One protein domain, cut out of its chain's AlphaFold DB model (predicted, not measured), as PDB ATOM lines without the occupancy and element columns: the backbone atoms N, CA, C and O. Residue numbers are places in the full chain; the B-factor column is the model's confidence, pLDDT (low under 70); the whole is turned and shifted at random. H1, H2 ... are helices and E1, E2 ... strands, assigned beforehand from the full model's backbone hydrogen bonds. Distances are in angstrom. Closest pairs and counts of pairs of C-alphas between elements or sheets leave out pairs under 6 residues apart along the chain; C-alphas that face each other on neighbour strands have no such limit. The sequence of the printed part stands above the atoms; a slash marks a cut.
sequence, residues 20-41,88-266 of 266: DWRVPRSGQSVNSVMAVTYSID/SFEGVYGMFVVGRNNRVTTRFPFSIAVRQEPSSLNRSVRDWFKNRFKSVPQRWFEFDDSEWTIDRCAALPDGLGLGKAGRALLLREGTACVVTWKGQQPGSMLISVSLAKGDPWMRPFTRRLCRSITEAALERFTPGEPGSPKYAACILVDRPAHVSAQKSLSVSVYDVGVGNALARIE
ATOM      1  N   ASP A  20      47.623 -45.348 -19.846       77.06
ATOM      2  CA  ASP A  20      48.940 -45.424 -20.488       77.06
ATOM      3  C   ASP A  20      49.971 -44.550 -19.750       77.06
ATOM      4  O   ASP A  20      50.698 -43.742 -20.324       77.06
ATOM      5  N   TRP A  21      49.966 -44.659 -18.417       79.06
ATOM      6  CA  TRP A  21      50.718 -43.800 -17.490       79.06
ATOM      7  C   TRP A  21      52.240 -43.786 -17.686       79.06
ATOM      8  O   TRP A  21      52.892 -42.840 -17.253       79.06
ATOM      9  N   ARG A  22      52.806 -44.810 -18.334       81.38
ATOM     10  CA  ARG A  22      54.246 -44.924 -18.602       81.38
ATOM     11  C   ARG A  22      54.690 -44.154 -19.839       81.38
ATOM     12  O   ARG A  22      55.892 -44.048 -20.057       81.38
ATOM     13  N   VAL A  23      53.765 -43.641 -20.650       84.75
ATOM     14  CA  VAL A  23      54.126 -42.821 -21.811       84.75
ATOM     15  C   VAL A  23      54.583 -41.444 -21.332       84.75
ATOM     16  O   VAL A  23      53.797 -40.744 -20.682       84.75
ATOM     17  N   PRO A  24      55.817 -41.023 -21.661       89.62
ATOM     18  CA  PRO A  24      56.272 -39.660 -21.418       89.62
ATOM     19  C   PRO A  24      55.342 -38.643 -22.085       89.62
ATOM     20  O   PRO A  24      54.753 -38.920 -23.126       89.62
ATOM     21  N   ARG A  25      55.225 -37.442 -21.520       90.12
ATOM     22  CA  ARG A  25      54.497 -36.337 -22.163       90.12
ATOM     23  C   ARG A  25      55.473 -35.426 -22.890       90.12
ATOM     24  O   ARG A  25      56.534 -35.113 -22.354       90.12
ATOM     25  N   SER A  26      55.106 -35.000 -24.092       89.06
ATOM     26  CA  SER A  26      55.827 -33.970 -24.832       89.06
ATOM     27  C   SER A  26      55.420 -32.580 -24.332       89.06
ATOM     28  O   SER A  26      54.294 -32.370 -23.889       89.06
ATOM     29  N   GLY A  27      56.344 -31.619 -24.414       87.19
ATOM     30  CA  GLY A  27      56.066 -30.198 -24.169       87.19
ATOM     31  C   GLY A  27      55.447 -29.474 -25.372       87.19
ATOM     32  O   GLY A  27      55.364 -28.244 -25.373       87.19
ATOM     33  N   GLN A  28      55.096 -30.215 -26.422       89.94
ATOM     34  CA  GLN A  28      54.385 -29.704 -27.588       89.94
ATOM     35  C   GLN A  28      52.870 -29.716 -27.367       89.94
ATOM     36  O   GLN A  28      52.363 -30.385 -26.472       89.94
ATOM     37  N   SER A  29      52.159 -28.982 -28.216       90.81
ATOM     38  CA  SER A  29      50.698 -29.006 -28.307       90.81
ATOM     39  C   SER A  29      50.285 -29.401 -29.714       90.81
ATOM     40  O   SER A  29      50.900 -28.932 -30.681       90.81
ATOM     41  N   VAL A  30      49.213 -30.176 -29.843       92.56
ATOM     42  CA  VAL A  30      48.617 -30.475 -31.148       92.56
ATOM     43  C   VAL A  30      47.160 -30.050 -31.173       92.56
ATOM     44  O   VAL A  30      46.398 -30.287 -30.245       92.56
ATOM     45  N   ASN A  31      46.757 -29.432 -32.273       92.25
ATOM     46  CA  ASN A  31      45.350 -29.266 -32.588       92.25
ATOM     47  C   ASN A  31      45.024 -30.026 -33.870       92.25
ATOM     48  O   ASN A  31      45.890 -30.206 -34.727       92.25
ATOM     49  N   SER A  32      43.777 -30.455 -34.023       92.12
ATOM     50  CA  SER A  32      43.349 -31.182 -35.215       92.12
ATOM     51  C   SER A  32      41.950 -30.795 -35.650       92.12
ATOM     52  O   SER A  32      41.077 -30.548 -34.819       92.12
ATOM     53  N   VAL A  33      41.721 -30.828 -36.958       90.94
ATOM     54  CA  VAL A  33      40.380 -30.814 -37.541       90.94
ATOM     55  C   VAL A  33      40.238 -32.001 -38.476       90.94
ATOM     56  O   VAL A  33      41.147 -32.275 -39.256       90.94
ATOM     57  N   MET A  34      39.135 -32.741 -38.365       90.62
ATOM     58  CA  MET A  34      38.959 -34.008 -39.071       90.62
ATOM     59  C   MET A  34      37.501 -34.247 -39.452       90.62
ATOM     60  O   MET A  34      36.574 -33.830 -38.752       90.62
ATOM     61  N   ALA A  35      37.315 -34.965 -40.549       86.62
ATOM     62  CA  ALA A  35      36.049 -35.542 -40.959       86.62
ATOM     63  C   ALA A  35      36.301 -36.849 -41.723       86.62
ATOM     64  O   ALA A  35      37.433 -37.234 -42.004       86.62
ATOM     65  N   VAL A  36      35.224 -37.565 -41.998       85.94
ATOM     66  CA  VAL A  36      35.242 -38.933 -42.516       85.94
ATOM     67  C   VAL A  36      34.775 -38.949 -43.969       85.94
ATOM     68  O   VAL A  36      33.919 -38.144 -44.348       85.94
ATOM     69  N   THR A  37      35.361 -39.825 -44.784       81.38
ATOM     70  CA  THR A  37      34.897 -40.120 -46.145       81.38
ATOM     71  C   THR A  37      34.133 -41.436 -46.173       81.38
ATOM     72  O   THR A  37      34.406 -42.360 -45.400       81.38
ATOM     73  N   TYR A  38      33.172 -41.510 -47.088       79.00
ATOM     74  CA  TYR A  38      32.338 -42.680 -47.305       79.00
ATOM     75  C   TYR A  38      32.310 -43.024 -48.783       79.00
ATOM     76  O   TYR A  38      32.150 -42.133 -49.617       79.00
ATOM     77  N   SER A  39      32.353 -44.316 -49.072       75.12
ATOM     78  CA  SER A  39      32.150 -44.867 -50.405       75.12
ATOM     79  C   SER A  39      30.832 -45.635 -50.451       75.12
ATOM     80  O   SER A  39      30.317 -46.070 -49.421       75.12
ATOM     81  N   ILE A  40      30.270 -45.796 -51.645       73.88
ATOM     82  CA  ILE A  40      29.101 -46.649 -51.882       73.88
ATOM     83  C   ILE A  40      29.609 -47.915 -52.555       73.88
ATOM     84  O   ILE A  40      30.294 -47.825 -53.577       73.88
ATOM     85  N   ASP A  41      29.294 -49.077 -51.986       72.12
ATOM     86  CA  ASP A  41      29.619 -50.344 -52.635       72.12
ATOM     87  C   ASP A  41      28.584 -50.630 -53.728       72.12
ATOM     88  O   ASP A  41      27.403 -50.865 -53.462       72.12
ATOM     89  N   SER A  88      29.718 -47.322 -46.995       73.94
ATOM     90  CA  SER A  88      30.773 -47.886 -46.161       73.94
ATOM     91  C   SER A  88      31.800 -46.810 -45.802       73.94
ATOM     92  O   SER A  88      32.038 -45.871 -46.565       73.94
ATOM     93  N   PHE A  89      32.381 -46.901 -44.605       80.44
ATOM     94  CA  PHE A  89      33.473 -46.017 -44.207       80.44
ATOM     95  C   PHE A  89      34.687 -46.243 -45.101       80.44
ATOM     96  O   PHE A  89      35.214 -47.352 -45.167       80.44
ATOM     97  N   GLU A  90      35.148 -45.176 -45.743       84.50
ATOM     98  CA  GLU A  90      36.272 -45.233 -46.671       84.50
ATOM     99  C   GLU A  90      37.557 -44.732 -46.017       84.50
ATOM    100  O   GLU A  90      38.626 -45.300 -46.240       84.50
ATOM    101  N   GLY A  91      37.479 -43.684 -45.195       87.94
ATOM    102  CA  GLY A  91      38.672 -43.032 -44.679       87.94
ATOM    103  C   GLY A  91      38.420 -41.792 -43.841       87.94
ATOM    104  O   GLY A  91      37.299 -41.469 -43.442       87.94
ATOM    105  N   VAL A  92      39.514 -41.092 -43.563       89.75
ATOM    106  CA  VAL A  92      39.528 -39.857 -42.782       89.75
ATOM    107  C   VAL A  92      40.375 -38.829 -43.502       89.75
ATOM    108  O   VAL A  92      41.470 -39.120 -43.979       89.75
ATOM    109  N   TYR A  93      39.890 -37.600 -43.520       89.62
ATOM    110  CA  TYR A  93      40.660 -36.448 -43.945       89.62
ATOM    111  C   TYR A  93      40.676 -35.411 -42.840       89.62
ATOM    112  O   TYR A  93      39.754 -35.302 -42.026       89.62
ATOM    113  N   GLY A  94      41.741 -34.633 -42.803       91.12
ATOM    114  CA  GLY A  94      41.935 -33.687 -41.733       91.12
ATOM    115  C   GLY A  94      43.254 -32.958 -41.836       91.12
ATOM    116  O   GLY A  94      43.965 -33.021 -42.836       91.12
ATOM    117  N   MET A  95      43.565 -32.231 -40.781       92.31
ATOM    118  CA  MET A  95      44.847 -31.579 -40.625       92.31
ATOM    119  C   MET A  95      45.241 -31.615 -39.161       92.31
ATOM    120  O   MET A  95      44.432 -31.275 -38.295       92.31
ATOM    121  N   PHE A  96      46.494 -31.983 -38.909       94.31
ATOM    122  CA  PHE A  96      47.145 -31.763 -37.626       94.31
ATOM    123  C   PHE A  96      47.954 -30.474 -37.676       94.31
ATOM    124  O   PHE A  96      48.660 -30.202 -38.646       94.31
ATOM    125  N   VAL A  97      47.856 -29.681 -36.619       93.31
ATOM    126  CA  VAL A  97      48.602 -28.442 -36.437       93.31
ATOM    127  C   VAL A  97      49.400 -28.583 -35.159       93.31
ATOM    128  O   VAL A  97      48.855 -28.515 -34.055       93.31
ATOM    129  N   VAL A  98      50.696 -28.811 -35.330       91.81
ATOM    130  CA  VAL A  98      51.643 -28.923 -34.229       91.81
ATOM    131  C   VAL A  98      52.141 -27.529 -33.874       91.81
ATOM    132  O   VAL A  98      52.281 -26.651 -34.734       91.81
ATOM    133  N   GLY A  99      52.356 -27.307 -32.585       88.69
ATOM    134  CA  GLY A  99      52.786 -26.027 -32.067       88.69
ATOM    135  C   GLY A  99      53.476 -26.125 -30.719       88.69
ATOM    136  O   GLY A  99      53.484 -27.161 -30.054       88.69
ATOM    137  N   ARG A 100      54.022 -24.989 -30.294       84.31
ATOM    138  CA  ARG A 100      54.576 -24.792 -28.954       84.31
ATOM    139  C   ARG A 100      54.204 -23.401 -28.471       84.31
ATOM    140  O   ARG A 100      54.254 -22.448 -29.248       84.31
ATOM    141  N   ASN A 101      53.835 -23.272 -27.198       77.75
ATOM    142  CA  ASN A 101      53.489 -21.987 -26.576       77.75
ATOM    143  C   ASN A 101      52.469 -21.177 -27.410       77.75
ATOM    144  O   ASN A 101      52.678 -19.996 -27.684       77.75
ATOM    145  N   ASN A 102      51.390 -21.826 -27.869       69.19
ATOM    146  CA  ASN A 102      50.322 -21.240 -28.696       69.19
ATOM    147  C   ASN A 102      50.733 -20.731 -30.097       69.19
ATOM    148  O   ASN A 102      49.932 -20.067 -30.768       69.19
ATOM    149  N   ARG A 103      51.942 -21.057 -30.573       81.19
ATOM    150  CA  ARG A 103      52.397 -20.769 -31.942       81.19
ATOM    151  C   ARG A 103      52.351 -22.024 -32.803       81.19
ATOM    152  O   ARG A 103      52.815 -23.077 -32.376       81.19
ATOM    153  N   VAL A 104      51.822 -21.884 -34.017       83.94
ATOM    154  CA  VAL A 104      51.829 -22.941 -35.037       83.94
ATOM    155  C   VAL A 104      53.248 -23.091 -35.571       83.94
ATOM    156  O   VAL A 104      53.829 -22.111 -36.034       83.94
ATOM    157  N   THR A 105      53.797 -24.299 -35.497       84.50
ATOM    158  CA  THR A 105      55.136 -24.629 -35.998       84.50
ATOM    159  C   THR A 105      55.049 -25.380 -37.317       84.50
ATOM    160  O   THR A 105      55.638 -24.963 -38.312       84.50
ATOM    161  N   THR A 106      54.246 -26.440 -37.351       91.12
ATOM    162  CA  THR A 106      54.163 -27.363 -38.485       91.12
ATOM    163  C   THR A 106      52.715 -27.783 -38.724       91.12
ATOM    164  O   THR A 106      51.911 -27.853 -37.790       91.12
ATOM    165  N   ARG A 107      52.369 -28.056 -39.983       91.94
ATOM    166  CA  ARG A 107      51.031 -28.484 -40.404       91.94
ATOM    167  C   ARG A 107      51.134 -29.791 -41.174       91.94
ATOM    168  O   ARG A 107      52.047 -29.963 -41.969       91.94
ATOM    169  N   PHE A 108      50.176 -30.681 -40.965       92.62
ATOM    170  CA  PHE A 108      50.094 -31.959 -41.664       92.62
ATOM    171  C   PHE A 108      48.667 -32.173 -42.173       92.62
ATOM    172  O   PHE A 108      47.869 -32.826 -41.492       92.62
ATOM    173  N   PRO A 109      48.302 -31.576 -43.324       91.38
ATOM    174  CA  PRO A 109      47.077 -31.927 -44.033       91.38
ATOM    175  C   PRO A 109      47.130 -33.391 -44.479       91.38
ATOM    176  O   PRO A 109      48.189 -33.899 -44.839       91.38
ATOM    177  N   PHE A 110      45.996 -34.085 -44.450       89.56
ATOM    178  CA  PHE A 110      45.924 -35.482 -44.859       89.56
ATOM    179  C   PHE A 110      44.542 -35.868 -45.385       89.56
ATOM    180  O   PHE A 110      43.514 -35.297 -45.019       89.56
ATOM    181  N   SER A 111      44.535 -36.902 -46.218       88.62
ATOM    182  CA  SER A 111      43.351 -37.647 -46.633       88.62
ATOM    183  C   SER A 111      43.784 -39.091 -46.812       88.62
ATOM    184  O   SER A 111      44.501 -39.396 -47.763       88.62
ATOM    185  N   ILE A 112      43.401 -39.951 -45.872       88.69
ATOM    186  CA  ILE A 112      43.858 -41.336 -45.802       88.69
ATOM    187  C   ILE A 112      42.648 -42.261 -45.840       88.69
ATOM    188  O   ILE A 112      41.792 -42.219 -44.951       88.69
ATOM    189  N   ALA A 113      42.595 -43.101 -46.870       86.44
ATOM    190  CA  ALA A 113      41.640 -44.196 -46.943       86.44
ATOM    191  C   ALA A 113      42.117 -45.366 -46.072       86.44
ATOM    192  O   ALA A 113      43.313 -45.603 -45.923       86.44
ATOM    193  N   VAL A 114      41.186 -46.134 -45.509       83.06
ATOM    194  CA  VAL A 114      41.506 -47.337 -44.723       83.06
ATOM    195  C   VAL A 114      42.203 -48.382 -45.582       83.06
ATOM    196  O   VAL A 114      43.113 -49.059 -45.108       83.06
ATOM    197  N   ARG A 115      41.788 -48.476 -46.847       79.31
ATOM    198  CA  ARG A 115      42.358 -49.342 -47.880       79.31
ATOM    199  C   ARG A 115      43.026 -48.486 -48.947       79.31
ATOM    200  O   ARG A 115      42.573 -48.435 -50.086       79.31
ATOM    201  N   GLN A 116      44.054 -47.742 -48.561       71.25
ATOM    202  CA  GLN A 116      44.771 -46.919 -49.522       71.25
ATOM    203  C   GLN A 116      45.785 -47.757 -50.295       71.25
ATOM    204  O   GLN A 116      46.590 -48.478 -49.704       71.25
ATOM    205  N   GLU A 117      45.778 -47.625 -51.619       62.22
ATOM    206  CA  GLU A 117      46.837 -48.195 -52.441       62.22
ATOM    207  C   GLU A 117      48.176 -47.486 -52.167       62.22
ATOM    208  O   GLU A 117      48.188 -46.265 -51.951       62.22
ATOM    209  N   PRO A 118      49.310 -48.211 -52.183       56.78
ATOM    210  CA  PRO A 118      50.630 -47.621 -51.981       56.78
ATOM    211  C   PRO A 118      50.952 -46.612 -53.091       56.78
ATOM    212  O   PRO A 118      51.391 -46.973 -54.178       56.78
ATOM    213  N   SER A 119      50.707 -45.329 -52.837       56.91
ATOM    214  CA  SER A 119      51.004 -44.245 -53.772       56.91
ATOM    215  C   SER A 119      51.174 -42.921 -53.033       56.91
ATOM    216  O   SER A 119      50.556 -42.692 -51.989       56.91
ATOM    217  N   SER A 120      52.008 -42.041 -53.591       54.22
ATOM    218  CA  SER A 120      52.072 -40.648 -53.167       54.22
ATOM    219  C   SER A 120      50.907 -39.881 -53.791       54.22
ATOM    220  O   SER A 120      50.796 -39.821 -55.019       54.22
ATOM    221  N   LEU A 121      50.043 -39.284 -52.972       58.66
ATOM    222  CA  LEU A 121      48.941 -38.454 -53.458       58.66
ATOM    223  C   LEU A 121      49.311 -36.976 -53.329       58.66
ATOM    224  O   LEU A 121      49.408 -36.455 -52.221       58.66
ATOM    225  N   ASN A 122      49.428 -36.290 -54.467       51.41
ATOM    226  CA  ASN A 122      49.291 -34.837 -54.526       51.41
ATOM    227  C   ASN A 122      47.833 -34.520 -54.844       51.41
ATOM    228  O   ASN A 122      47.355 -34.793 -55.945       51.41
ATOM    229  N   ARG A 123      47.106 -33.958 -53.881       60.81
ATOM    230  CA  ARG A 123      45.776 -33.391 -54.122       60.81
ATOM    231  C   ARG A 123      45.808 -31.937 -53.691       60.81
ATOM    232  O   ARG A 123      46.319 -31.639 -52.619       60.81
ATOM    233  N   SER A 124      45.249 -31.044 -54.505       62.06
ATOM    234  CA  SER A 124      44.945 -29.703 -54.016       62.06
ATOM    235  C   SER A 124      43.835 -29.838 -52.983       62.06
ATOM    236  O   SER A 124      42.738 -30.298 -53.307       62.06
ATOM    237  N   VAL A 125      44.143 -29.539 -51.723       70.19
ATOM    238  CA  VAL A 125      43.188 -29.733 -50.626       70.19
ATOM    239  C   VAL A 125      42.876 -28.434 -49.907       70.19
ATOM    240  O   VAL A 125      41.786 -28.313 -49.353       70.19
ATOM    241  N   ARG A 126      43.760 -27.430 -49.942       71.56
ATOM    242  CA  ARG A 126      43.601 -26.200 -49.157       71.56
ATOM    243  C   ARG A 126      42.225 -25.551 -49.300       71.56
ATOM    244  O   ARG A 126      41.577 -25.263 -48.293       71.56
ATOM    245  N   ASP A 127      41.771 -25.324 -50.528       74.81
ATOM    246  CA  ASP A 127      40.529 -24.581 -50.771       74.81
ATOM    247  C   ASP A 127      39.292 -25.402 -50.384       74.81
ATOM    248  O   ASP A 127      38.332 -24.881 -49.812       74.81
ATOM    249  N   TRP A 128      39.354 -26.719 -50.578       75.81
ATOM    250  CA  TRP A 128      38.325 -27.631 -50.097       75.81
ATOM    251  C   TRP A 128      38.272 -27.686 -48.560       75.81
ATOM    252  O   TRP A 128      37.190 -27.591 -47.978       75.81
ATOM    253  N   PHE A 129      39.425 -27.734 -47.886       77.00
ATOM    254  CA  PHE A 129      39.523 -27.676 -46.425       77.00
ATOM    255  C   PHE A 129      38.943 -26.374 -45.863       77.00
ATOM    256  O   PHE A 129      38.146 -26.423 -44.925       77.00
ATOM    257  N   LYS A 130      39.280 -25.223 -46.462       78.62
ATOM    258  CA  LYS A 130      38.724 -23.912 -46.081       78.62
ATOM    259  C   LYS A 130      37.198 -23.898 -46.178       78.62
ATOM    260  O   LYS A 130      36.521 -23.444 -45.257       78.62
ATOM    261  N   ASN A 131      36.652 -24.443 -47.264       80.69
ATOM    262  CA  ASN A 131      35.207 -24.520 -47.468       80.69
ATOM    263  C   ASN A 131      34.521 -25.471 -46.483       80.69
ATOM    264  O   ASN A 131      33.409 -25.188 -46.031       80.69
ATOM    265  N   ARG A 132      35.177 -26.581 -46.132       80.69
ATOM    266  CA  ARG A 132      34.625 -27.614 -45.250       80.69
ATOM    267  C   ARG A 132      34.691 -27.248 -43.767       80.69
ATOM    268  O   ARG A 132      33.782 -27.614 -43.017       80.69
ATOM    269  N   PHE A 133      35.738 -26.540 -43.352       84.25
ATOM    270  CA  PHE A 133      36.065 -26.250 -41.956       84.25
ATOM    271  C   PHE A 133      36.061 -24.744 -41.660       84.25
ATOM    272  O   PHE A 133      37.004 -24.196 -41.092       84.25
ATOM    273  N   LYS A 134      34.960 -24.070 -42.009       83.06
ATOM    274  CA  LYS A 134      34.798 -22.608 -41.877       83.06
ATOM    275  C   LYS A 134      34.946 -22.069 -40.447       83.06
ATOM    276  O   LYS A 134      35.227 -20.891 -40.275       83.06
ATOM    277  N   SER A 135      34.732 -22.906 -39.430       83.62
ATOM    278  CA  SER A 135      34.846 -22.541 -38.009       83.62
ATOM    279  C   SER A 135      36.272 -22.629 -37.452       83.62
ATOM    280  O   SER A 135      36.505 -22.246 -36.308       83.62
ATOM    281  N   VAL A 136      37.228 -23.145 -38.229       85.19
ATOM    282  CA  VAL A 136      38.627 -23.302 -37.812       85.19
ATOM    283  C   VAL A 136      39.408 -22.003 -38.061       85.19
ATOM    284  O   VAL A 136      39.156 -21.330 -39.063       85.19
ATOM    285  N   PRO A 137      40.378 -21.630 -37.197       86.25
ATOM    286  CA  PRO A 137      41.174 -20.421 -37.390       86.25
ATOM    287  C   PRO A 137      41.853 -20.363 -38.765       86.25
ATOM    288  O   PRO A 137      42.572 -21.289 -39.141       86.25
ATOM    289  N   GLN A 138      41.707 -19.239 -39.478       84.06
ATOM    290  CA  GLN A 138      42.260 -19.062 -40.832       84.06
ATOM    291  C   GLN A 138      43.771 -19.321 -40.912       84.06
ATOM    292  O   GLN A 138      44.223 -19.932 -41.877       84.06
ATOM    293  N   ARG A 139      44.522 -18.989 -39.852       84.62
ATOM    294  CA  ARG A 139      45.966 -19.261 -39.712       84.62
ATOM    295  C   ARG A 139      46.380 -20.723 -39.897       84.62
ATOM    296  O   ARG A 139      47.548 -21.021 -40.153       84.62
ATOM    297  N   TRP A 140      45.453 -21.666 -39.737       85.25
ATOM    298  CA  TRP A 140      45.723 -23.077 -40.013       85.25
ATOM    299  C   TRP A 140      45.748 -23.374 -41.514       85.25
ATOM    300  O   TRP A 140      46.450 -24.289 -41.918       85.25
ATOM    301  N   PHE A 141      45.051 -22.579 -42.328       85.31
ATOM    302  CA  PHE A 141      44.968 -22.709 -43.788       85.31
ATOM    303  C   PHE A 141      45.871 -21.723 -44.550       85.31
ATOM    304  O   PHE A 141      45.773 -21.613 -45.775       85.31
ATOM    305  N   GLU A 142      46.729 -20.995 -43.833       85.00
ATOM    306  CA  GLU A 142      47.815 -20.175 -44.381       85.00
ATOM    307  C   GLU A 142      48.997 -21.081 -44.765       85.00
ATOM    308  O   GLU A 142      50.013 -21.130 -44.072       85.00
ATOM    309  N   PHE A 143      48.812 -21.866 -45.827       83.88
ATOM    310  CA  PHE A 143      49.848 -22.682 -46.461       83.88
ATOM    311  C   PHE A 143      49.601 -22.823 -47.966       83.88
ATOM    312  O   PHE A 143      48.502 -22.528 -48.454       83.88
ATOM    313  N   ASP A 144      50.608 -23.271 -48.702       85.12
ATOM    314  CA  ASP A 144      50.492 -23.662 -50.106       85.12
ATOM    315  C   ASP A 144      50.432 -25.190 -50.267       85.12
ATOM    316  O   ASP A 144      51.048 -25.930 -49.501       85.12
ATOM    317  N   ASP A 145      49.690 -25.683 -51.261       83.31
ATOM    318  CA  ASP A 145      49.587 -27.130 -51.502       83.31
ATOM    319  C   ASP A 145      50.942 -27.754 -51.909       83.31
ATOM    320  O   ASP A 145      51.123 -28.958 -51.763       83.31
ATOM    321  N   SER A 146      51.924 -26.954 -52.346       85.06
ATOM    322  CA  SER A 146      53.310 -27.398 -52.567       85.06
ATOM    323  C   SER A 146      54.125 -27.594 -51.279       85.06
ATOM    324  O   SER A 146      55.168 -28.258 -51.300       85.06
ATOM    325  N   GLU A 147      53.661 -27.062 -50.143       88.12
ATOM    326  CA  GLU A 147      54.351 -27.157 -48.851       88.12
ATOM    327  C   GLU A 147      54.105 -28.487 -48.136       88.12
ATOM    328  O   GLU A 147      54.612 -28.685 -47.033       88.12
ATOM    329  N   TRP A 148      53.346 -29.414 -48.720       88.12
ATOM    330  CA  TRP A 148      53.096 -30.712 -48.106       88.12
ATOM    331  C   TRP A 148      52.935 -31.819 -49.149       88.12
ATOM    332  O   TRP A 148      52.537 -31.572 -50.282       88.12
ATOM    333  N   THR A 149      53.268 -33.049 -48.767       86.88
ATOM    334  CA  THR A 149      53.076 -34.246 -49.592       86.88
ATOM    335  C   THR A 149      52.691 -35.440 -48.728       86.88
ATOM    336  O   THR A 149      53.111 -35.554 -47.576       86.88
ATOM    337  N   ILE A 150      51.893 -36.353 -49.285       86.62
ATOM    338  CA  ILE A 150      51.728 -37.706 -48.742       86.62
ATOM    339  C   ILE A 150      52.712 -38.585 -49.504       86.62
ATOM    340  O   ILE A 150      52.518 -38.810 -50.694       86.62
ATOM    341  N   ASP A 151      53.772 -39.043 -48.842       80.94
ATOM    342  CA  ASP A 151      54.885 -39.710 -49.522       80.94
ATOM    343  C   ASP A 151      54.674 -41.224 -49.589       80.94
ATOM    344  O   ASP A 151      54.481 -41.802 -50.657       80.94
ATOM    345  N   ARG A 152      54.721 -41.883 -48.426       82.81
ATOM    346  CA  ARG A 152      54.728 -43.344 -48.306       82.81
ATOM    347  C   ARG A 152      53.482 -43.795 -47.577       82.81
ATOM    348  O   ARG A 152      53.378 -43.547 -46.381       82.81
ATOM    349  N   CYS A 153      52.586 -44.482 -48.275       86.62
ATOM    350  CA  CYS A 153      51.433 -45.152 -47.685       86.62
ATOM    351  C   CYS A 153      51.616 -46.665 -47.732       86.62
ATOM    352  O   CYS A 153      52.061 -47.214 -48.739       86.62
ATOM    353  N   ALA A 154      51.243 -47.344 -46.653       85.94
ATOM    354  CA  ALA A 154      51.178 -48.794 -46.618       85.94
ATOM    355  C   ALA A 154      49.977 -49.248 -45.796       85.94
ATOM    356  O   ALA A 154      49.688 -48.699 -44.728       85.94
ATOM    357  N   ALA A 155      49.334 -50.310 -46.273       87.06
ATOM    358  CA  ALA A 155      48.389 -51.058 -45.466       87.06
ATOM    359  C   ALA A 155      49.101 -51.621 -44.226       87.06
ATOM    360  O   ALA A 155      50.222 -52.143 -44.301       87.06
ATOM    361  N   LEU A 156      48.439 -51.499 -43.079       86.19
ATOM    362  CA  LEU A 156      48.834 -52.164 -41.849       86.19
ATOM    363  C   LEU A 156      48.488 -53.655 -41.964       86.19
ATOM    364  O   LEU A 156      47.472 -54.000 -42.568       86.19
ATOM    365  N   PRO A 157      49.318 -54.551 -41.410       81.62
ATOM    366  CA  PRO A 157      49.051 -55.981 -41.479       81.62
ATOM    367  C   PRO A 157      47.800 -56.344 -40.670       81.62
ATOM    368  O   PRO A 157      47.379 -55.585 -39.796       81.62
ATOM    369  N   ASP A 158      47.249 -57.533 -40.907       75.88
ATOM    370  CA  ASP A 158      46.107 -58.055 -40.153       75.88
ATOM    371  C   ASP A 158      46.318 -57.950 -38.634       75.88
ATOM    372  O   ASP A 158      47.385 -58.269 -38.095       75.88
ATOM    373  N   GLY A 159      45.285 -57.497 -37.919       77.88
ATOM    374  CA  GLY A 159      45.402 -57.179 -36.495       77.88
ATOM    375  C   GLY A 159      46.270 -55.947 -36.206       77.88
ATOM    376  O   GLY A 159      46.710 -55.775 -35.071       77.88
ATOM    377  N   LEU A 160      46.533 -55.112 -37.216       79.62
ATOM    378  CA  LEU A 160      47.263 -53.839 -37.158       79.62
ATOM    379  C   LEU A 160      48.668 -53.947 -36.553       79.62
ATOM    380  O   LEU A 160      49.120 -53.063 -35.832       79.62
ATOM    381  N   GLY A 161      49.347 -55.064 -36.816       74.44
ATOM    382  CA  GLY A 161      50.698 -55.333 -36.306       74.44
ATOM    383  C   GLY A 161      50.730 -55.935 -34.901       74.44
ATOM    384  O   GLY A 161      51.791 -56.321 -34.428       74.44
ATOM    385  N   LEU A 162      49.572 -56.120 -34.257       77.88
ATOM    386  CA  LEU A 162      49.459 -56.693 -32.907       77.88
ATOM    387  C   LEU A 162      49.290 -58.224 -32.907       77.88
ATOM    388  O   LEU A 162      48.953 -58.835 -31.888       77.88
ATOM    389  N   GLY A 163      49.452 -58.865 -34.066       78.88
ATOM    390  CA  GLY A 163      49.376 -60.314 -34.224       78.88
ATOM    391  C   GLY A 163      48.031 -60.910 -33.786       78.88
ATOM    392  O   GLY A 163      46.963 -60.532 -34.268       78.88
ATOM    393  N   LYS A 164      48.070 -61.911 -32.895       77.31
ATOM    394  CA  LYS A 164      46.856 -62.593 -32.401       77.31
ATOM    395  C   LYS A 164      45.993 -61.687 -31.515       77.31
ATOM    396  O   LYS A 164      44.772 -61.801 -31.566       77.31
ATOM    397  N   ALA A 165      46.608 -60.781 -30.751       76.75
ATOM    398  CA  ALA A 165      45.884 -59.860 -29.881       76.75
ATOM    399  C   ALA A 165      45.020 -58.897 -30.704       76.75
ATOM    400  O   ALA A 165      43.831 -58.767 -30.440       76.75
ATOM    401  N   GLY A 166      45.572 -58.308 -31.769       74.38
ATOM    402  CA  GLY A 166      44.808 -57.413 -32.646       74.38
ATOM    403  C   GLY A 166      43.606 -58.088 -33.307       74.38
ATOM    404  O   GLY A 166      42.526 -57.504 -33.373       74.38
ATOM    405  N   ARG A 167      43.755 -59.357 -33.713       75.19
ATOM    406  CA  ARG A 167      42.646 -60.160 -34.251       75.19
ATOM    407  C   ARG A 167      41.547 -60.415 -33.216       75.19
ATOM    408  O   ARG A 167      40.374 -60.266 -33.541       75.19
ATOM    409  N   ALA A 168      41.915 -60.747 -31.977       74.19
ATOM    410  CA  ALA A 168      40.955 -60.935 -30.886       74.19
ATOM    411  C   ALA A 168      40.186 -59.644 -30.546       74.19
ATOM    412  O   ALA A 168      39.024 -59.698 -30.159       74.19
ATOM    413  N   LEU A 169      40.820 -58.487 -30.747       71.56
ATOM    414  CA  LEU A 169      40.232 -57.161 -30.546       71.56
ATOM    415  C   LEU A 169      39.430 -56.657 -31.763       71.56
ATOM    416  O   LEU A 169      39.002 -55.505 -31.778       71.56
ATOM    417  N   LEU A 170      39.223 -57.495 -32.788       76.06
ATOM    418  CA  LEU A 170      38.491 -57.155 -34.015       76.06
ATOM    419  C   LEU A 170      39.057 -55.928 -34.757       76.06
ATOM    420  O   LEU A 170      38.311 -55.172 -35.392       76.06
ATOM    421  N   LEU A 171      40.378 -55.742 -34.693       78.31
ATOM    422  CA  LEU A 171      41.099 -54.778 -35.518       78.31
ATOM    423  C   LEU A 171      41.215 -55.358 -36.928       78.31
ATOM    424  O   LEU A 171      41.884 -56.376 -37.123       78.31
ATOM    425  N   ARG A 172      40.502 -54.765 -37.892       73.12
ATOM    426  CA  ARG A 172      40.352 -55.369 -39.225       73.12
ATOM    427  C   ARG A 172      41.382 -54.837 -40.201       73.12
ATOM    428  O   ARG A 172      42.131 -55.608 -40.780       73.12
ATOM    429  N   GLU A 173      41.376 -53.526 -40.387       84.31
ATOM    430  CA  GLU A 173      42.013 -52.875 -41.524       84.31
ATOM    431  C   GLU A 173      42.568 -51.526 -41.096       84.31
ATOM    432  O   GLU A 173      42.031 -50.872 -40.197       84.31
ATOM    433  N   GLY A 174      43.633 -51.097 -41.752       88.44
ATOM    434  CA  GLY A 174      44.179 -49.774 -41.545       88.44
ATOM    435  C   GLY A 174      45.269 -49.464 -42.546       88.44
ATOM    436  O   GLY A 174      45.881 -50.359 -43.121       88.44
ATOM    437  N   THR A 175      45.522 -48.179 -42.722       91.56
ATOM    438  CA  THR A 175      46.615 -47.658 -43.540       91.56
ATOM    439  C   THR A 175      47.405 -46.683 -42.689       91.56
ATOM    440  O   THR A 175      46.824 -45.896 -41.941       91.56
ATOM    441  N   ALA A 176      48.726 -46.722 -42.808       92.38
ATOM    442  CA  ALA A 176      49.596 -45.674 -42.308       92.38
ATOM    443  C   ALA A 176      50.279 -44.960 -43.475       92.38
ATOM    444  O   ALA A 176      50.753 -45.606 -44.409       92.38
ATOM    445  N   CYS A 177      50.321 -43.634 -43.414       90.94
ATOM    446  CA  CYS A 177      50.979 -42.794 -44.400       90.94
ATOM    447  C   CYS A 177      51.944 -41.818 -43.729       90.94
ATOM    448  O   CYS A 177      51.632 -41.253 -42.683       90.94
ATOM    449  N   VAL A 178      53.096 -41.578 -44.349       91.62
ATOM    450  CA  VAL A 178      53.999 -40.489 -43.965       91.62
ATOM    451  C   VAL A 178      53.587 -39.229 -44.714       91.62
ATOM    452  O   VAL A 178      53.626 -39.192 -45.944       91.62
ATOM    453  N   VAL A 179      53.196 -38.206 -43.961       91.44
ATOM    454  CA  VAL A 179      52.919 -36.862 -44.465       91.44
ATOM    455  C   VAL A 179      54.129 -35.989 -44.192       91.44
ATOM    456  O   VAL A 179      54.519 -35.821 -43.037       91.44
ATOM    457  N   THR A 180      54.706 -35.412 -45.236       91.31
ATOM    458  CA  THR A 180      55.859 -34.520 -45.134       91.31
ATOM    459  C   THR A 180      55.420 -33.086 -45.334       91.31
ATOM    460  O   THR A 180      54.751 -32.752 -46.305       91.31
ATOM    461  N   TRP A 181      55.831 -32.229 -44.411       91.31
ATOM    462  CA  TRP A 181      55.693 -30.787 -44.475       91.31
ATOM    463  C   TRP A 181      57.033 -30.160 -44.867       91.31
ATOM    464  O   TRP A 181      58.066 -30.436 -44.252       91.31
ATOM    465  N   LYS A 182      56.998 -29.298 -45.882       90.44
ATOM    466  CA  LYS A 182      58.135 -28.640 -46.541       90.44
ATOM    467  C   LYS A 182      58.172 -27.124 -46.316       90.44
ATOM    468  O   LYS A 182      59.111 -26.482 -46.769       90.44
ATOM    469  N   GLY A 183      57.169 -26.554 -45.641       86.81
ATOM    470  CA  GLY A 183      57.125 -25.125 -45.317       86.81
ATOM    471  C   GLY A 183      58.159 -24.717 -44.257       86.81
ATOM    472  O   GLY A 183      59.113 -25.436 -43.979       86.81
ATOM    473  N   GLN A 184      57.944 -23.571 -43.600       82.06
ATOM    474  CA  GLN A 184      58.959 -22.906 -42.754       82.06
ATOM    475  C   GLN A 184      59.655 -23.779 -41.691       82.06
ATOM    476  O   GLN A 184      60.824 -23.550 -41.389       82.06
ATOM    477  N   GLN A 185      58.964 -24.765 -41.111       86.62
ATOM    478  CA  GLN A 185      59.569 -25.747 -40.206       86.62
ATOM    479  C   GLN A 185      59.355 -27.168 -40.729       86.62
ATOM    480  O   GLN A 185      58.376 -27.813 -40.333       86.62
ATOM    481  N   PRO A 186      60.249 -27.666 -41.608       87.94
ATOM    482  CA  PRO A 186      60.091 -28.970 -42.225       87.94
ATOM    483  C   PRO A 186      60.049 -30.108 -41.206       87.94
ATOM    484  O   PRO A 186      60.801 -30.155 -40.219       87.94
ATOM    485  N   GLY A 187      59.181 -31.070 -41.471       89.31
ATOM    486  CA  GLY A 187      58.992 -32.232 -40.620       89.31
ATOM    487  C   GLY A 187      58.088 -33.246 -41.285       89.31
ATOM    488  O   GLY A 187      57.457 -32.957 -42.294       89.31
ATOM    489  N   SER A 188      58.017 -34.433 -40.712       92.31
ATOM    490  CA  SER A 188      57.154 -35.500 -41.201       92.31
ATOM    491  C   SER A 188      56.340 -36.084 -40.057       92.31
ATOM    492  O   SER A 188      56.796 -36.131 -38.909       92.31
ATOM    493  N   MET A 189      55.121 -36.504 -40.376       94.00
ATOM    494  CA  MET A 189      54.190 -37.138 -39.457       94.00
ATOM    495  C   MET A 189      53.719 -38.466 -40.040       94.00
ATOM    496  O   MET A 189      53.194 -38.504 -41.149       94.00
ATOM    497  N   LEU A 190      53.874 -39.556 -39.289       94.69
ATOM    498  CA  LEU A 190      53.241 -40.830 -39.619       94.69
ATOM    499  C   LEU A 190      51.796 -40.799 -39.133       94.69
ATOM    500  O   LEU A 190      51.559 -40.765 -37.932       94.69
ATOM    501  N   ILE A 191      50.827 -40.825 -40.036       95.31
ATOM    502  CA  ILE A 191      49.407 -40.825 -39.691       95.31
ATOM    503  C   ILE A 191      48.832 -42.190 -40.042       95.31
ATOM    504  O   ILE A 191      48.865 -42.603 -41.198       95.31
ATOM    505  N   SER A 192      48.296 -42.883 -39.043       94.44
ATOM    506  CA  SER A 192      47.585 -44.147 -39.224       94.44
ATOM    507  C   SER A 192      46.083 -43.957 -39.053       94.44
ATOM    508  O   SER A 192      45.633 -43.339 -38.091       94.44
ATOM    509  N   VAL A 193      45.307 -44.507 -39.984       93.12
ATOM    510  CA  VAL A 193      43.849 -44.618 -39.901       93.12
ATOM    511  C   VAL A 193      43.513 -46.092 -39.791       93.12
ATOM    512  O   VAL A 193      43.876 -46.884 -40.657       93.12
ATOM    513  N   SER A 194      42.849 -46.460 -38.703       91.06
ATOM    514  CA  SER A 194      42.592 -47.845 -38.324       91.06
ATOM    515  C   SER A 194      41.123 -48.066 -38.002       91.06
ATOM    516  O   SER A 194      40.505 -47.278 -37.282       91.06
ATOM    517  N   LEU A 195      40.579 -49.175 -38.496       87.56
ATOM    518  CA  LEU A 195      39.221 -49.617 -38.225       87.56
ATOM    519  C   LEU A 195      39.187 -50.726 -37.183       87.56
ATOM    520  O   LEU A 195      39.792 -51.792 -37.345       87.56
ATOM    521  N   ALA A 196      38.360 -50.507 -36.166       84.69
ATOM    522  CA  ALA A 196      38.003 -51.519 -35.193       84.69
ATOM    523  C   ALA A 196      36.494 -51.777 -35.224       84.69
ATOM    524  O   ALA A 196      35.675 -50.859 -35.122       84.69
ATOM    525  N   LYS A 197      36.105 -53.054 -35.301       73.25
ATOM    526  CA  LYS A 197      34.698 -53.471 -35.158       73.25
ATOM    527  C   LYS A 197      34.327 -53.723 -33.691       73.25
ATOM    528  O   LYS A 197      33.487 -54.569 -33.409       73.25
ATOM    529  N   GLY A 198      35.001 -53.071 -32.752       62.59
ATOM    530  CA  GLY A 198      34.742 -53.320 -31.341       62.59
ATOM    531  C   GLY A 198      33.607 -52.476 -30.781       62.59
ATOM    532  O   GLY A 198      33.268 -51.403 -31.283       62.59
ATOM    533  N   ASP A 199      33.034 -53.007 -29.714       67.44
ATOM    534  CA  ASP A 199      31.948 -52.422 -28.943       67.44
ATOM    535  C   ASP A 199      32.465 -51.314 -27.996       67.44
ATOM    536  O   ASP A 199      33.681 -51.132 -27.846       67.44
ATOM    537  N   PRO A 200      31.578 -50.564 -27.308       70.38
ATOM    538  CA  PRO A 200      31.960 -49.458 -26.421       70.38
ATOM    539  C   PRO A 200      33.012 -49.786 -25.346       70.38
ATOM    540  O   PRO A 200      33.624 -48.865 -24.804       70.38
ATOM    541  N   TRP A 201      33.252 -51.070 -25.049       75.19
ATOM    542  CA  TRP A 201      34.283 -51.520 -24.112       75.19
ATOM    543  C   TRP A 201      35.712 -51.194 -24.561       75.19
ATOM    544  O   TRP A 201      36.595 -51.188 -23.711       75.19
ATOM    545  N   MET A 202      35.966 -50.907 -25.844       75.75
ATOM    546  CA  MET A 202      37.313 -50.554 -26.316       75.75
ATOM    547  C   MET A 202      37.742 -49.135 -25.936       75.75
ATOM    548  O   MET A 202      38.938 -48.874 -25.828       75.75
ATOM    549  N   ARG A 203      36.789 -48.221 -25.710       78.38
ATOM    550  CA  ARG A 203      37.060 -46.791 -25.469       78.38
ATOM    551  C   ARG A 203      38.078 -46.509 -24.358       78.38
ATOM    552  O   ARG A 203      38.906 -45.618 -24.539       78.38
ATOM    553  N   PRO A 204      38.067 -47.226 -23.217       82.56
ATOM    554  CA  PRO A 204      39.086 -47.048 -22.190       82.56
ATOM    555  C   PRO A 204      40.489 -47.415 -22.692       82.56
ATOM    556  O   PRO A 204      41.460 -46.790 -22.288       82.56
ATOM    557  N   PHE A 205      40.610 -48.388 -23.595       84.81
ATOM    558  CA  PHE A 205      41.885 -48.935 -24.069       84.81
ATOM    559  C   PHE A 205      42.426 -48.249 -25.323       84.81
ATOM    560  O   PHE A 205      43.560 -48.502 -25.720       84.81
ATOM    561  N   THR A 206      41.642 -47.364 -25.938       86.31
ATOM    562  CA  THR A 206      41.979 -46.634 -27.163       86.31
ATOM    563  C   THR A 206      43.395 -46.070 -27.167       86.31
ATOM    564  O   THR A 206      44.092 -46.194 -28.168       86.31
ATOM    565  N   ARG A 207      43.848 -45.474 -26.057       88.75
ATOM    566  CA  ARG A 207      45.200 -44.898 -25.961       88.75
ATOM    567  C   ARG A 207      46.272 -45.963 -26.151       88.75
ATOM    568  O   ARG A 207      47.128 -45.824 -27.019       88.75
ATOM    569  N   ARG A 208      46.161 -47.055 -25.392       88.31
ATOM    570  CA  ARG A 208      47.081 -48.189 -25.463       88.31
ATOM    571  C   ARG A 208      47.056 -48.835 -26.846       88.31
ATOM    572  O   ARG A 208      48.116 -49.114 -27.395       88.31
ATOM    573  N   LEU A 209      45.868 -49.014 -27.426       89.00
ATOM    574  CA  LEU A 209      45.715 -49.537 -28.786       89.00
ATOM    575  C   LEU A 209      46.410 -48.637 -29.803       89.00
ATOM    576  O   LEU A 209      47.222 -49.115 -30.589       89.00
ATOM    577  N   CYS A 210      46.148 -47.333 -29.751       91.94
ATOM    578  CA  CYS A 210      46.747 -46.386 -30.675       91.94
ATOM    579  C   CYS A 210      48.264 -46.318 -30.552       91.94
ATOM    580  O   CYS A 210      48.952 -46.215 -31.566       91.94
ATOM    581  N   ARG A 211      48.789 -46.391 -29.328       92.25
ATOM    582  CA  ARG A 211      50.224 -46.490 -29.084       92.25
ATOM    583  C   ARG A 211      50.804 -47.732 -29.750       92.25
ATOM    584  O   ARG A 211      51.725 -47.600 -30.543       92.25
ATOM    585  N   SER A 212      50.242 -48.911 -29.490       90.81
ATOM    586  CA  SER A 212      50.774 -50.159 -30.046       90.81
ATOM    587  C   SER A 212      50.653 -50.230 -31.574       90.81
ATOM    588  O   SER A 212      51.571 -50.709 -32.231       90.81
ATOM    589  N   ILE A 213      49.567 -49.703 -32.155       91.31
ATOM    590  CA  ILE A 213      49.428 -49.554 -33.614       91.31
ATOM    591  C   ILE A 213      50.512 -48.615 -34.160       91.31
ATOM    592  O   ILE A 213      51.108 -48.892 -35.196       91.31
ATOM    593  N   THR A 214      50.787 -47.515 -33.454       93.50
ATOM    594  CA  THR A 214      51.796 -46.527 -33.854       93.50
ATOM    595  C   THR A 214      53.211 -47.097 -33.768       93.50
ATOM    596  O   THR A 214      53.987 -46.895 -34.695       93.50
ATOM    597  N   GLU A 215      53.540 -47.834 -32.704       91.75
ATOM    598  CA  GLU A 215      54.824 -48.534 -32.541       91.75
ATOM    599  C   GLU A 215      55.040 -49.524 -33.698       91.75
ATOM    600  O   GLU A 215      56.043 -49.432 -34.407       91.75
ATOM    601  N   ALA A 216      54.047 -50.377 -33.977       89.19
ATOM    602  CA  ALA A 216      54.105 -51.334 -35.083       89.19
ATOM    603  C   ALA A 216      54.202 -50.655 -36.461       89.19
ATOM    604  O   ALA A 216      54.898 -51.133 -37.360       89.19
ATOM    605  N   ALA A 217      53.511 -49.528 -36.648       90.19
ATOM    606  CA  ALA A 217      53.614 -48.749 -37.869       90.19
ATOM    607  C   ALA A 217      55.016 -48.132 -38.002       90.19
ATOM    608  O   ALA A 217      55.649 -48.291 -39.039       90.19
ATOM    609  N   LEU A 218      55.558 -47.499 -36.960       90.00
ATOM    610  CA  LEU A 218      56.903 -46.925 -37.002       90.00
ATOM    611  C   LEU A 218      57.958 -47.980 -37.344       90.00
ATOM    612  O   LEU A 218      58.764 -47.743 -38.240       90.00
ATOM    613  N   GLU A 219      57.924 -49.167 -36.740       86.50
ATOM    614  CA  GLU A 219      58.843 -50.262 -37.097       86.50
ATOM    615  C   GLU A 219      58.844 -50.587 -38.598       86.50
ATOM    616  O   GLU A 219      59.893 -50.878 -39.168       86.50
ATOM    617  N   ARG A 220      57.692 -50.465 -39.265       80.69
ATOM    618  CA  ARG A 220      57.553 -50.709 -40.706       80.69
ATOM    619  C   ARG A 220      58.098 -49.572 -41.575       80.69
ATOM    620  O   ARG A 220      58.551 -49.833 -42.684       80.69
ATOM    621  N   PHE A 221      58.043 -48.330 -41.098       77.94
ATOM    622  CA  PHE A 221      58.430 -47.136 -41.865       77.94
ATOM    623  C   PHE A 221      59.823 -46.579 -41.510       77.94
ATOM    624  O   PHE A 221      60.263 -45.628 -42.155       77.94
ATOM    625  N   THR A 222      60.522 -47.149 -40.516       65.19
ATOM    626  CA  THR A 222      61.803 -46.620 -39.998       65.19
ATOM    627  C   THR A 222      63.090 -47.416 -40.315       65.19
ATOM    628  O   THR A 222      64.154 -46.892 -39.985       65.19
ATOM    629  N   PRO A 223      63.135 -48.620 -40.930       50.09
ATOM    630  CA  PRO A 223      64.419 -49.309 -41.043       50.09
ATOM    631  C   PRO A 223      65.310 -48.669 -42.127       50.09
ATOM    632  O   PRO A 223      65.164 -48.957 -43.309       50.09
ATOM    633  N   GLY A 224      66.267 -47.833 -41.700       50.09
ATOM    634  CA  GLY A 224      67.517 -47.566 -42.428       50.09
ATOM    635  C   GLY A 224      67.663 -46.252 -43.206       50.09
ATOM    636  O   GLY A 224      68.703 -46.070 -43.830       50.09
ATOM    637  N   GLU A 225      66.704 -45.320 -43.171       49.03
ATOM    638  CA  GLU A 225      66.770 -44.080 -43.973       49.03
ATOM    639  C   GLU A 225      66.852 -42.786 -43.138       49.03
ATOM    640  O   GLU A 225      66.259 -42.698 -42.056       49.03
ATOM    641  N   PRO A 226      67.521 -41.731 -43.649       45.09
ATOM    642  CA  PRO A 226      67.504 -40.406 -43.042       45.09
ATOM    643  C   PRO A 226      66.124 -39.764 -43.251       45.09
ATOM    644  O   PRO A 226      65.878 -39.092 -44.247       45.09
ATOM    645  N   GLY A 227      65.192 -39.989 -42.324       59.19
ATOM    646  CA  GLY A 227      63.849 -39.409 -42.443       59.19
ATOM    647  C   GLY A 227      62.777 -40.024 -41.552       59.19
ATOM    648  O   GLY A 227      61.609 -40.036 -41.946       59.19
ATOM    649  N   SER A 228      63.144 -40.550 -40.377       74.94
ATOM    650  CA  SER A 228      62.165 -41.030 -39.397       74.94
ATOM    651  C   SER A 228      61.129 -39.933 -39.107       74.94
ATOM    652  O   SER A 228      61.527 -38.777 -38.909       74.94
ATOM    653  N   PRO A 229      59.824 -40.257 -39.075       88.62
ATOM    654  CA  PRO A 229      58.785 -39.296 -38.729       88.62
ATOM    655  C   PRO A 229      59.127 -38.576 -37.425       88.62
ATOM    656  O   PRO A 229      59.463 -39.233 -36.448       88.62
ATOM    657  N   LYS A 230      59.050 -37.238 -37.405       91.25
ATOM    658  CA  LYS A 230      59.205 -36.455 -36.161       91.25
ATOM    659  C   LYS A 230      57.979 -36.599 -35.264       91.25
ATOM    660  O   LYS A 230      58.074 -36.493 -34.049       91.25
ATOM    661  N   TYR A 231      56.830 -36.839 -35.885       94.56
ATOM    662  CA  TYR A 231      55.554 -37.003 -35.211       94.56
ATOM    663  C   TYR A 231      54.869 -38.282 -35.672       94.56
ATOM    664  O   TYR A 231      55.101 -38.772 -36.780       94.56
ATOM    665  N   ALA A 232      53.964 -38.790 -34.849       95.75
ATOM    666  CA  ALA A 232      53.065 -39.859 -35.236       95.75
ATOM    667  C   ALA A 232      51.656 -39.606 -34.702       95.75
ATOM    668  O   ALA A 232      51.479 -39.071 -33.611       95.75
ATOM    669  N   ALA A 233      50.646 -39.994 -35.466       96.94
ATOM    670  CA  ALA A 233      49.249 -39.935 -35.089       96.94
ATOM    671  C   ALA A 233      48.576 -41.278 -35.374       96.94
ATOM    672  O   ALA A 233      48.762 -41.891 -36.427       96.94
ATOM    673  N   CYS A 234      47.745 -41.703 -34.435       95.62
ATOM    674  CA  CYS A 234      46.801 -42.788 -34.620       95.62
ATOM    675  C   CYS A 234      45.385 -42.241 -34.582       95.62
ATOM    676  O   CYS A 234      45.005 -41.537 -33.644       95.62
ATOM    677  N   ILE A 235      44.617 -42.599 -35.605       94.94
ATOM    678  CA  ILE A 235      43.193 -42.345 -35.735       94.94
ATOM    679  C   ILE A 235      42.508 -43.708 -35.715       94.94
ATOM    680  O   ILE A 235      42.544 -44.457 -36.692       94.94
ATOM    681  N   LEU A 236      41.901 -44.036 -34.581       91.62
ATOM    682  CA  LEU A 236      41.141 -45.262 -34.387       91.62
ATOM    683  C   LEU A 236      39.653 -44.960 -34.530       91.62
ATOM    684  O   LEU A 236      39.117 -44.120 -33.808       91.62
ATOM    685  N   VAL A 237      38.984 -45.667 -35.433       88.56
ATOM    686  CA  VAL A 237      37.536 -45.566 -35.625       88.56
ATOM    687  C   VAL A 237      36.889 -46.814 -35.044       88.56
ATOM    688  O   VAL A 237      37.016 -47.906 -35.607       88.56
ATOM    689  N   ASP A 238      36.207 -46.663 -33.905       79.50
ATOM    690  CA  ASP A 238      35.330 -47.714 -33.374       79.50
ATOM    691  C   ASP A 238      33.971 -47.652 -34.091       79.50
ATOM    692  O   ASP A 238      33.478 -46.572 -34.375       79.50
ATOM    693  N   ARG A 239      33.345 -48.771 -34.467       75.12
ATOM    694  CA  ARG A 239      31.984 -48.771 -35.072       75.12
ATOM    695  C   ARG A 239      31.847 -47.835 -36.296       75.12
ATOM    696  O   ARG A 239      31.167 -46.804 -36.229       75.12
ATOM    697  N   PRO A 240      32.436 -48.214 -37.441       69.62
ATOM    698  CA  PRO A 240      32.505 -47.372 -38.636       69.62
ATOM    699  C   PRO A 240      31.168 -47.207 -39.390       69.62
ATOM    700  O   PRO A 240      31.168 -46.892 -40.575       69.62
ATOM    701  N   ALA A 241      30.014 -47.413 -38.744       72.38
ATOM    702  CA  ALA A 241      28.727 -47.105 -39.364       72.38
ATOM    703  C   ALA A 241      28.637 -45.596 -39.653       72.38
ATOM    704  O   ALA A 241      29.065 -44.784 -38.832       72.38
ATOM    705  N   HIS A 242      28.080 -45.214 -40.804       62.56
ATOM    706  CA  HIS A 242      28.186 -43.847 -41.326       62.56
ATOM    707  C   HIS A 242      27.685 -42.751 -40.357       62.56
ATOM    708  O   HIS A 242      28.321 -41.715 -40.203       62.56
ATOM    709  N   VAL A 243      26.599 -42.965 -39.606       63.59
ATOM    710  CA  VAL A 243      26.120 -41.950 -38.640       63.59
ATOM    711  C   VAL A 243      27.046 -41.832 -37.420       63.59
ATOM    712  O   VAL A 243      27.157 -40.771 -36.800       63.59
ATOM    713  N   SER A 244      27.708 -42.926 -37.036       68.25
ATOM    714  CA  SER A 244      28.523 -42.987 -35.822       68.25
ATOM    715  C   SER A 244      30.009 -42.750 -36.053       68.25
ATOM    716  O   SER A 244      30.666 -42.337 -35.101       68.25
ATOM    717  N   ALA A 245      30.528 -42.956 -37.269       71.56
ATOM    718  CA  ALA A 245      31.965 -42.990 -37.548       71.56
ATOM    719  C   ALA A 245      32.684 -41.700 -37.131       71.56
ATOM    720  O   ALA A 245      33.754 -41.747 -36.538       71.56
ATOM    721  N   GLN A 246      32.078 -40.531 -37.368       76.94
ATOM    722  CA  GLN A 246      32.669 -39.265 -36.925       76.94
ATOM    723  C   GLN A 246      32.683 -39.132 -35.392       76.94
ATOM    724  O   GLN A 246      33.634 -38.600 -34.824       76.94
ATOM    725  N   LYS A 247      31.642 -39.625 -34.709       77.94
ATOM    726  CA  LYS A 247      31.516 -39.581 -33.238       77.94
ATOM    727  C   LYS A 247      32.371 -40.638 -32.536       77.94
ATOM    728  O   LYS A 247      32.477 -40.615 -31.312       77.94
ATOM    729  N   SER A 248      32.927 -41.580 -33.287       82.06
ATOM    730  CA  SER A 248      33.758 -42.665 -32.780       82.06
ATOM    731  C   SER A 248      35.232 -42.541 -33.147       82.06
ATOM    732  O   SER A 248      36.022 -43.422 -32.800       82.06
ATOM    733  N   LEU A 249      35.611 -41.439 -33.800       88.12
ATOM    734  CA  LEU A 249      37.007 -41.098 -34.007       88.12
ATOM    735  C   LEU A 249      37.683 -40.894 -32.657       88.12
ATOM    736  O   LEU A 249      37.322 -40.019 -31.870       88.12
ATOM    737  N   SER A 250      38.708 -41.693 -32.426       91.00
ATOM    738  CA  SER A 250      39.639 -41.510 -31.338       91.00
ATOM    739  C   SER A 250      41.014 -41.199 -31.889       91.00
ATOM    740  O   SER A 250      41.496 -41.886 -32.786       91.00
ATOM    741  N   VAL A 251      41.656 -40.179 -31.332       93.56
ATOM    742  CA  VAL A 251      42.933 -39.683 -31.836       93.56
ATOM    743  C   VAL A 251      43.962 -39.695 -30.720       93.56
ATOM    744  O   VAL A 251      43.672 -39.350 -29.575       93.56
ATOM    745  N   SER A 252      45.176 -40.128 -31.036       94.88
ATOM    746  CA  SER A 252      46.335 -40.001 -30.154       94.88
ATOM    747  C   SER A 252      47.538 -39.583 -30.980       94.88
ATOM    748  O   SER A 252      47.778 -40.149 -32.044       94.88
ATOM    749  N   VAL A 253      48.268 -38.585 -30.492       96.00
ATOM    750  CA  VAL A 253      49.393 -37.976 -31.199       96.00
ATOM    751  C   VAL A 253      50.640 -38.051 -30.329       96.00
ATOM    752  O   VAL A 253      50.569 -37.919 -29.105       96.00
ATOM    753  N   TYR A 254      51.781 -38.266 -30.970       95.44
ATOM    754  CA  TYR A 254      53.062 -38.497 -30.331       95.44
ATOM    755  C   TYR A 254      54.169 -37.693 -31.013       95.44
ATOM    756  O   TYR A 254      54.205 -37.558 -32.236       95.44
ATOM    757  N   ASP A 255      55.081 -37.193 -30.190       93.94
ATOM    758  CA  ASP A 255      56.426 -36.780 -30.563       93.94
ATOM    759  C   ASP A 255      57.282 -38.051 -30.642       93.94
ATOM    760  O   ASP A 255      57.189 -38.916 -29.761       93.94
ATOM    761  N   VAL A 256      58.069 -38.192 -31.704       92.75
ATOM    762  CA  VAL A 256      58.862 -39.397 -31.971       92.75
ATOM    763  C   VAL A 256      60.332 -39.079 -31.728       92.75
ATOM    764  O   VAL A 256      60.970 -38.326 -32.463       92.75
ATOM    765  N   GLY A 257      60.864 -39.648 -30.651       87.19
ATOM    766  CA  GLY A 257      62.262 -39.541 -30.265       87.19
ATOM    767  C   GLY A 257      63.159 -40.582 -30.935       87.19
ATOM    768  O   GLY A 257      62.739 -41.392 -31.762       87.19
ATOM    769  N   VAL A 258      64.427 -40.580 -30.523       83.31
ATOM    770  CA  VAL A 258      65.436 -41.544 -30.983       83.31
ATOM    771  C   VAL A 258      64.966 -42.976 -30.717       83.31
ATOM    772  O   VAL A 258      64.449 -43.276 -29.642       83.31
ATOM    773  N   GLY A 259      65.146 -43.859 -31.704       83.25
ATOM    774  CA  GLY A 259      64.734 -45.260 -31.598       83.25
ATOM    775  C   GLY A 259      63.216 -45.457 -31.547       83.25
ATOM    776  O   GLY A 259      62.764 -46.428 -30.951       83.25
ATOM    777  N   ASN A 260      62.434 -44.541 -32.135       87.00
ATOM    778  CA  ASN A 260      60.966 -44.566 -32.151       87.00
ATOM    779  C   ASN A 260      60.310 -44.442 -30.768       87.00
ATOM    780  O   ASN A 260      59.161 -44.845 -30.576       87.00
ATOM    781  N   ALA A 261      61.017 -43.858 -29.799       89.06
ATOM    782  CA  ALA A 261      60.452 -43.586 -28.485       89.06
ATOM    783  C   ALA A 261      59.283 -42.593 -28.600       89.06
ATOM    784  O   ALA A 261      59.454 -41.481 -29.091       89.06
ATOM    785  N   LEU A 262      58.101 -42.983 -28.128       92.75
ATOM    786  CA  LEU A 262      56.899 -42.155 -28.207       92.75
ATOM    787  C   LEU A 262      56.721 -41.305 -26.950       92.75
ATOM    788  O   LEU A 262      56.665 -41.838 -25.840       92.75
ATOM    789  N   ALA A 263      56.540 -39.997 -27.129       93.31
ATOM    790  CA  ALA A 263      56.079 -39.085 -26.085       93.31
ATOM    791  C   ALA A 263      54.736 -38.472 -26.493       93.31
ATOM    792  O   ALA A 263      54.620 -37.853 -27.543       93.31
ATOM    793  N   ARG A 264      53.693 -38.636 -25.679       93.06
ATOM    794  CA  ARG A 264      52.339 -38.178 -26.014       93.06
ATOM    795  C   ARG A 264      52.266 -36.653 -26.067       93.06
ATOM    796  O   ARG A 264      52.697 -35.992 -25.125       93.06
ATOM    797  N   ILE A 265      51.663 -36.128 -27.127       91.69
ATOM    798  CA  ILE A 265      51.307 -34.713 -27.271       91.69
ATOM    799  C   ILE A 265      49.860 -34.536 -26.793       91.69
ATOM    800  O   ILE A 265      49.007 -35.369 -27.108       91.69
ATOM    801  N   GLU A 266      49.607 -33.498 -25.993       81.88
ATOM    802  CA  GLU A 266      48.264 -33.141 -25.504       81.88
ATOM    803  C   GLU A 266      47.606 -32.047 -26.358       81.88
ATOM    804  O   GLU A 266      48.331 -31.213 -26.960       81.88
TER     805      GLU A 266
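AT A GLANCE: This is residues 20 to 41 and 88 to 266 of the 266 residues of an uncharacterized protein of Bradyrhizobium lablabi (UniProt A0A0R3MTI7). Two twisted sheets lie face to face as a sandwich, six strands, E4 to E9, against three, E1 to E3, and the long helix H4 packs on the other face of the larger sheet, which curls round it. The small helices sit at the rims: H2 touches H4, H3 touches H2 only at the corner by their link, and H1 and H5 graze the small sheet. The printed part has 201 residues, with elements in the order E1 E2 E3 H1 E4 H2 H3 E5 E6 H4 E7 H5 E8 E9, class mixed. The larger sheet, mixed, runs E4 E5 E6 E7 E8 E9; the smaller, antiparallel, runs E1 E2 E3. The whole is compact, radius of gyration of the C-alphas 15.9 A, and spans 43 by 41 by 30 A.

IN THESE COORDINATES: The larger sheet holds E4, residues 148 to 155, E5, 171 to 181, 29.5 A long, E6, 187 to 196, 29.0 A, E7, 231 to 238, E8, 249 to 256, and E9, 262 to 265, whose last C-alpha is at (51.307, -34.713, -27.271). H4, residues 206 to 221, is 22.1 A long. The smaller sheet holds E1, residues 29 to 40, 36.5 A, starting at C-alpha (50.698, -29.006, -28.307), E2, 88 to 100, 37.4 A, and E3, 103 to 113, which bends by 51 degrees at residue 106. The short helices are H1, 126 to 132, H2, 158 to 161, H3, 163 to 168, and H5, 245 to 248.

HOW THE PARTS SIT: E6 and E7 are parallel, N 192 to O 233 being 2.8 A; with H4 they form a strand-helix-strand unit, two parallel neighbours with a helix between, its crossover right-handed. E5 and E6 are an antiparallel hairpin, N 177 to O 191 at 2.8 A. H4 and this sheet make two layers, a helix on one face; the closest C-alphas of H4 and E7 are Cys 210 and Cys 234, 5.3 A. H2, on the same face, touches H4, C-alphas of Gly 161 and Ala 216 at 5.4 A, and touches H3 only at the corner, Gly 159 and Gly 166 at 3.9 A. The sheets' strands stand at 40 degrees; the closest C-alphas of E3 and E5 are Phe 108 and Val 179, 6.3 A. E1 and E2 are antiparallel, N 35 to O 93 at 2.9 A. In H1, H3 and H4 every O i to N i+4 pair is within hydrogen-bond range; H2 and H5 are too short for such a pair.

THE WHOLE: The C-alphas farthest apart, Asp 41 and Asn 101, are 45.3 A apart. Residues 42 to 87 are not printed; C-alphas 41 and 88 are 7.0 A apart. The links E3 to H1 and H1 to E4 are long. Mean pLDDT of the printed part is 82.7; residues 117 to 124 and 222 to 227 are among those under 70.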